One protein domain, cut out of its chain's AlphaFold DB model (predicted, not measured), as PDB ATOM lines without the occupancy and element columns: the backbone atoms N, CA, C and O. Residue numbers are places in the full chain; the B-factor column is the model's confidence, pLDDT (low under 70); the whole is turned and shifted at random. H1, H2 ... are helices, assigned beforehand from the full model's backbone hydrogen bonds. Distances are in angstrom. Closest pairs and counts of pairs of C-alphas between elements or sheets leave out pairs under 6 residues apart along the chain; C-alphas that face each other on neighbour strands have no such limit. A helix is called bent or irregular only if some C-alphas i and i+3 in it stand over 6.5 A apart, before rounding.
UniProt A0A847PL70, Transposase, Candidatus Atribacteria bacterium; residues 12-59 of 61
ATOM      1  N   ARG A  12     -49.018-107.721  -9.403       81.50
ATOM      2  CA  ARG A  12     -47.962-108.465 -10.109       81.50
ATOM      3  C   ARG A  12     -48.534-109.518 -11.064       81.50
ATOM      4  O   ARG A  12     -48.071-109.628 -12.195       81.50
ATOM      5  N   SER A  13     -49.536-110.274 -10.609       80.69
ATOM      6  CA  SER A  13     -50.209-111.296 -11.419       80.69
ATOM      7  C   SER A  13     -51.137-110.670 -12.461       80.69
ATOM      8  O   SER A  13     -51.174-111.147 -13.591       80.69
ATOM      9  N   ASN A  14     -51.836-109.585 -12.107       86.50
ATOM     10  CA  ASN A  14     -52.695-108.857 -13.042       86.50
ATOM     11  C   ASN A  14     -51.886-108.128 -14.123       86.50
ATOM     12  O   ASN A  14     -52.275-108.104 -15.286       86.50
ATOM     13  N   GLY A  15     -50.710-107.616 -13.760       88.62
ATOM     14  CA  GLY A  15     -49.874-106.795 -14.628       88.62
ATOM     15  C   GLY A  15     -49.394-107.495 -15.896       88.62
ATOM     16  O   GLY A  15     -49.122-106.828 -16.887       88.62
ATOM     17  N   MET A  16     -49.292-108.827 -15.904       87.00
ATOM     18  CA  MET A  16     -48.969-109.566 -17.132       87.00
ATOM     19  C   MET A  16     -50.118-109.500 -18.142       87.00
ATOM     20  O   MET A  16     -49.887-109.173 -19.303       87.00
ATOM     21  N   VAL A  17     -51.347-109.744 -17.682       88.44
ATOM     22  CA  VAL A  17     -52.554-109.664 -18.517       88.44
ATOM     23  C   VAL A  17     -52.789-108.226 -18.970       88.44
ATOM     24  O   VAL A  17     -53.068-107.987 -20.138       88.44
ATOM     25  N   GLU A  18     -52.607-107.252 -18.078       91.75
ATOM     26  CA  GLU A  18     -52.747-105.830 -18.409       91.75
ATOM     27  C   GLU A  18     -51.748-105.376 -19.480       91.75
ATOM     28  O   GLU A  18     -52.138-104.688 -20.424       91.75
ATOM     29  N   ARG A  19     -50.469-105.770 -19.367       92.31
ATOM     30  CA  ARG A  19     -49.452-105.452 -20.383       92.31
ATOM     31  C   ARG A  19     -49.787-106.086 -21.726       92.31
ATOM     32  O   ARG A  19     -49.723-105.404 -22.741       92.31
ATOM     33  N   PHE A  20     -50.191-107.353 -21.721       90.88
ATOM     34  CA  PHE A  20     -50.596-108.043 -22.940       90.88
ATOM     35  C   PHE A  20     -51.814-107.379 -23.603       90.88
ATOM     36  O   PHE A  20     -51.778-107.087 -24.797       90.88
ATOM     37  N   ASN A  21     -52.849-107.046 -22.826       91.38
ATOM     38  CA  ASN A  21     -54.034-106.346 -23.325       91.38
ATOM     39  C   ASN A  21     -53.691-104.971 -23.912       91.38
ATOM     40  O   ASN A  21     -54.271-104.577 -24.921       91.38
ATOM     41  N   ARG A  22     -52.739-104.246 -23.310       93.69
ATOM     42  CA  ARG A  22     -52.259-102.974 -23.862       93.69
ATOM     43  C   ARG A  22     -51.567-103.170 -25.208       93.69
ATOM     44  O   ARG A  22     -51.888-102.451 -26.144       93.69
ATOM     45  N   THR A  23     -50.697-104.172 -25.328       93.00
ATOM     46  CA  THR A  23     -50.062-104.487 -26.612       93.00
ATOM     47  C   THR A  23     -51.084-104.852 -27.686       93.00
ATOM     48  O   THR A  23     -51.000-104.341 -28.796       93.00
ATOM     49  N   LEU A  24     -52.083-105.679 -27.364       91.12
ATOM     50  CA  LEU A  24     -53.167-105.982 -28.302       91.12
ATOM     51  C   LEU A  24     -53.923-104.723 -28.737       91.12
ATOM     52  O   LEU A  24     -54.269-104.581 -29.906       91.12
ATOM     53  N   LEU A  25     -54.192-103.802 -27.811       91.88
ATOM     54  CA  LEU A  25     -54.883-102.557 -28.129       91.88
ATOM     55  C   LEU A  25     -54.083-101.693 -29.112       91.88
ATOM     56  O   LEU A  25     -54.627-101.277 -30.135       91.88
ATOM     57  N   GLU A  26     -52.815-101.442 -28.796       91.50
ATOM     58  CA  GLU A  26     -51.943-100.516 -29.528       91.50
ATOM     59  C   GLU A  26     -51.472-101.093 -30.870       91.50
ATOM     60  O   GLU A  26     -51.518-100.413 -31.893       91.50
ATOM     61  N   GLU A  27     -51.045-102.357 -30.892       88.56
ATOM     62  CA  GLU A  27     -50.451-102.964 -32.089       88.56
ATOM     63  C   GLU A  27     -51.502-103.584 -33.020       88.56
ATOM     64  O   GLU A  27     -51.307-103.609 -34.237       88.56
ATOM     65  N   PHE A  28     -52.623-104.072 -32.475       88.44
ATOM     66  CA  PHE A  28     -53.638-104.784 -33.250       88.44
ATOM     67  C   PHE A  28     -54.946-103.997 -33.374       88.44
ATOM     68  O   PHE A  28     -55.277-103.552 -34.472       88.44
ATOM     69  N   TYR A  29     -55.693-103.790 -32.285       86.75
ATOM     70  CA  TYR A  29     -57.077-103.305 -32.371       86.75
ATOM     71  C   TYR A  29     -57.201-101.914 -32.999       86.75
ATOM     72  O   TYR A  29     -58.062-101.724 -33.859       86.75
ATOM     73  N   GLN A  30     -56.330-100.963 -32.638       89.00
ATOM     74  CA  GLN A  30     -56.351 -99.615 -33.220       89.00
ATOM     75  C   GLN A  30     -56.185 -99.638 -34.747       89.00
ATOM     76  O   GLN A  30     -56.892 -98.930 -35.459       89.00
ATOM     77  N   MET A  31     -55.296-100.483 -35.268       84.69
ATOM     78  CA  MET A  31     -55.044-100.581 -36.708       84.69
ATOM     79  C   MET A  31     -56.095-101.433 -37.421       84.69
ATOM     80  O   MET A  31     -56.554-101.076 -38.506       84.69
ATOM     81  N   ALA A  32     -56.482-102.557 -36.820       86.19
ATOM     82  CA  ALA A  32     -57.396-103.526 -37.407       86.19
ATOM     83  C   ALA A  32     -58.816-102.961 -37.551       86.19
ATOM     84  O   ALA A  32     -59.448-103.168 -38.586       86.19
ATOM     85  N   MET A  33     -59.299-102.206 -36.556       80.69
ATOM     86  CA  MET A  33     -60.632-101.592 -36.593       80.69
ATOM     87  C   MET A  33     -60.732-100.416 -37.571       80.69
ATOM     88  O   MET A  33     -61.811-100.161 -38.095       80.69
ATOM     89  N   LEU A  34     -59.627 -99.716 -37.851       85.12
ATOM     90  CA  LEU A  34     -59.607 -98.626 -38.833       85.12
ATOM     91  C   LEU A  34     -59.478 -99.129 -40.276       85.12
ATOM     92  O   LEU A  34     -59.988 -98.499 -41.198       85.12
ATOM     93  N   LYS A  35     -58.765-100.241 -40.490       85.31
ATOM     94  CA  LYS A  35     -58.393-100.711 -41.834       85.31
ATOM     95  C   LYS A  35     -59.361-101.723 -42.436       85.31
ATOM     96  O   LYS A  35     -59.347-101.899 -43.651       85.31
ATOM     97  N   LYS A  36     -60.145-102.433 -41.620       83.06
ATOM     98  CA  LYS A  36     -60.891-103.607 -42.080       83.06
ATOM     99  C   LYS A  36     -62.342-103.567 -41.616       83.06
ATOM    100  O   LYS A  36     -62.623-103.459 -40.427       83.06
ATOM    101  N   ILE A  37     -63.258-103.697 -42.572       84.38
ATOM    102  CA  ILE A  37     -64.674-103.954 -42.303       84.38
ATOM    103  C   ILE A  37     -64.851-105.470 -42.280       84.38
ATOM    104  O   ILE A  37     -64.578-106.149 -43.268       84.38
ATOM    105  N   TYR A  38     -65.286-105.996 -41.143       87.19
ATOM    106  CA  TYR A  38     -65.548-107.419 -40.971       87.19
ATOM    107  C   TYR A  38     -66.986-107.722 -41.381       87.19
ATOM    108  O   TYR A  38     -67.925-107.169 -40.814       87.19
ATOM    109  N   THR A  39     -67.165-108.595 -42.371       90.62
ATOM    110  CA  THR A  39     -68.492-108.968 -42.895       90.62
ATOM    111  C   THR A  39     -69.035-110.261 -42.285       90.62
ATOM    112  O   THR A  39     -70.187-110.620 -42.513       90.62
ATOM    113  N   SER A  40     -68.216-110.964 -41.500       92.31
ATOM    114  CA  SER A  40     -68.588-112.187 -40.792       92.31
ATOM    115  C   SER A  40     -67.770-112.351 -39.513       92.31
ATOM    116  O   SER A  40     -66.672-111.802 -39.384       92.31
ATOM    117  N   LEU A  41     -68.304-113.135 -38.575       89.56
ATOM    118  CA  LEU A  41     -67.622-113.458 -37.323       89.56
ATOM    119  C   LEU A  41     -66.325-114.247 -37.560       89.56
ATOM    120  O   LEU A  41     -65.342-114.027 -36.866       89.56
ATOM    121  N   ASP A  42     -66.307-115.109 -38.575       91.00
ATOM    122  CA  ASP A  42     -65.141-115.922 -38.929       91.00
ATOM    123  C   ASP A  42     -63.954-115.044 -39.363       91.00
ATOM    124  O   ASP A  42     -62.849-115.158 -38.837       91.00
ATOM    125  N   GLN A  43     -64.212-114.037 -40.207       86.94
ATOM    126  CA  GLN A  43     -63.191-113.052 -40.582       86.94
ATOM    127  C   GLN A  43     -62.729-112.179 -39.412       86.94
ATOM    128  O   GLN A  43     -61.583-111.719 -39.408       86.94
ATOM    129  N   LEU A  44     -63.623-111.902 -38.459       88.75
ATOM    130  CA  LEU A  44     -63.273-111.182 -37.238       88.75
ATOM    131  C   LEU A  44     -62.357-112.023 -36.341       88.75
ATOM    132  O   LEU A  44     -61.511-111.444 -35.670       88.75
ATOM    133  N   GLN A  45     -62.508-113.349 -36.352       89.44
ATOM    134  CA  GLN A  45     -61.736-114.284 -35.537       89.44
ATOM    135  C   GLN A  45     -60.374-114.645 -36.159       89.44
ATOM    136  O   GLN A  45     -59.375-114.671 -35.448       89.44
ATOM    137  N   ASP A  46     -60.284-114.806 -37.482       90.12
ATOM    138  CA  ASP A  46     -59.012-115.110 -38.160       90.12
ATOM    139  C   ASP A  46     -57.933-114.043 -37.896       90.12
ATOM    140  O   ASP A  46     -56.760-114.338 -37.674       90.12
ATOM    141  N   ASN A  47     -58.332-112.770 -37.863       87.50
ATOM    142  CA  ASN A  47     -57.394-111.662 -37.717       87.50
ATOM    143  C   ASN A  47     -56.618-111.650 -36.380       87.50
ATOM    144  O   ASN A  47     -55.386-111.559 -36.421       87.50
ATOM    145  N   PRO A  48     -57.272-111.757 -35.206       89.56
ATOM    146  CA  PRO A  48     -56.564-111.914 -33.944       89.56
ATOM    147  C   PRO A  48     -55.786-113.232 -33.878       89.56
ATOM    148  O   PRO A  48     -54.670-113.214 -33.369       89.56
ATOM    149  N   ASP A  49     -56.283-114.343 -34.431       91.69
ATOM    150  CA  ASP A  49     -55.545-115.616 -34.410       91.69
ATOM    151  C   ASP A  49     -54.186-115.511 -35.125       91.69
ATOM    152  O   ASP A  49     -53.150-115.896 -34.568       91.69
ATOM    153  N   GLN A  50     -54.145-114.887 -36.307       90.88
ATOM    154  CA  GLN A  50     -52.886-114.621 -37.014       90.88
ATOM    155  C   GLN A  50     -51.954-113.696 -36.219       90.88
ATOM    156  O   GLN A  50     -50.740-113.929 -36.162       90.88
ATOM    157  N   PHE A  51     -52.503-112.659 -35.577       90.94
ATOM    158  CA  PHE A  51     -51.717-111.751 -34.741       90.94
ATOM    159  C   PHE A  51     -51.080-112.484 -33.555       90.94
ATOM    160  O   PHE A  51     -49.897-112.293 -33.280       90.94
ATOM    161  N   ILE A  52     -51.825-113.364 -32.882       92.50
ATOM    162  CA  ILE A  52     -51.322-114.151 -31.750       92.50
ATOM    163  C   ILE A  52     -50.190-115.089 -32.181       92.50
ATOM    164  O   ILE A  52     -49.186-115.202 -31.474       92.50
ATOM    165  N   ILE A  53     -50.304-115.726 -33.352       93.62
ATOM    166  CA  ILE A  53     -49.228-116.562 -33.907       93.62
ATOM    167  C   ILE A  53     -47.969-115.720 -34.146       93.62
ATOM    168  O   ILE A  53     -46.870-116.118 -33.753       93.62
ATOM    169  N   TYR A  54     -48.111-114.543 -34.759       91.75
ATOM    170  CA  TYR A  54     -46.987-113.630 -34.955       91.75
ATOM    171  C   TYR A  54     -46.365-113.197 -33.619       91.75
ATOM    172  O   TYR A  54     -45.155-113.327 -33.438       91.75
ATOM    173  N   TYR A  55     -47.184-112.749 -32.667       91.19
ATOM    174  CA  TYR A  55     -46.739-112.275 -31.360       91.19
ATOM    175  C   TYR A  55     -45.947-113.341 -30.593       91.19
ATOM    176  O   TYR A  55     -44.896-113.040 -30.034       91.19
ATOM    177  N   ASN A  56     -46.430-114.586 -30.584       90.69
ATOM    178  CA  ASN A  56     -45.824-115.663 -29.803       90.69
ATOM    179  C   ASN A  56     -44.567-116.259 -30.445       90.69
ATOM    180  O   ASN A  56     -43.679-116.705 -29.721       90.69
ATOM    181  N   PHE A  57     -44.495-116.314 -31.779       92.88
ATOM    182  CA  PHE A  57     -43.461-117.098 -32.472       92.88
ATOM    183  C   PHE A  57     -42.535-116.284 -33.374       92.88
ATOM    184  O   PHE A  57     -41.476-116.778 -33.751       92.88
ATOM    185  N   LYS A  58     -42.930-115.071 -33.766       89.62
ATOM    186  CA  LYS A  58     -42.209-114.258 -34.757       89.62
ATOM    187  C   LYS A  58     -41.787-112.889 -34.234       89.62
ATOM    188  O   LYS A  58     -40.992-112.227 -34.895       89.62
ATOM    189  N   ARG A  59     -42.301-112.453 -33.081       83.44
ATOM    190  CA  ARG A  59     -41.879-111.201 -32.453       83.44
ATOM    191  C   ARG A  59     -40.415-111.315 -32.031       83.44
ATOM    192  O   ARG A  59     -40.074-112.124 -31.171       83.44
TER     193      ARG A  59
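Overview. This is residues 12 to 59 of the 61 residues of the protein "Transposase" of Candidatus Atribacteria bacterium (UniProt A0A847PL70). A long, kinked helix, H1, is followed by a shorter helix, H2, which slants back past it at a steep angle after a tight turn, in a loose two-helix arrangement with few contacts. Residues 12 to 22 of H1 stick out as a free arm, and H2 comes nearest to the later part of H1. The printed part has 48 residues with two named helices, H1 then H2, and no named strand; the class is all helix. It is loose, with a radius of gyration of the C-alphas of 12.1 A, and elongated, spanning 39 by 21 by 17 A.

Arrangement. H1, residues 12 to 35, has a kink of 32 degrees near residue 25. It is irregular, but only just: C-alphas 27 and 30 are 6.9 A apart. A tight link of 5 residues joins it to H2, residues 41 to 57. The two helices are close but not clearly touching, with 2 pairs of C-alphas within 8 A; the closest C-alphas, those of Phe 28 and Phe 51, are 7.4 A apart. Their lines stand at a steep tilt of 55 degrees, and they run opposite ways. Of the O i to N i+4 pairs, 15 of 20 in H1 and 11 of 13 in H2 are within hydrogen-bond range.

Along the chain. H1 runs from C-alpha 12 at (-47.962, -108.465, -10.109) to C-alpha 35 at (-58.393, -100.711, -41.834), a length of 34.3 A. H2 begins at C-alpha 41 at (-67.622, -113.458, -37.323) and ends at C-alpha 57 at (-43.461, -117.098, -32.472), 24.9 A from first to last C-alpha.

Size, cuts and confidence. The two C-alphas farthest apart, those of Arg 12 and Thr 39, are 38.7 A apart. Without residues 12 to 22, which stand free, the body of 37 residues spans 28 by 19 by 11 A. The printed part has no cut. The mean pLDDT of the printed part is 88.8, and no printed residue is under 70.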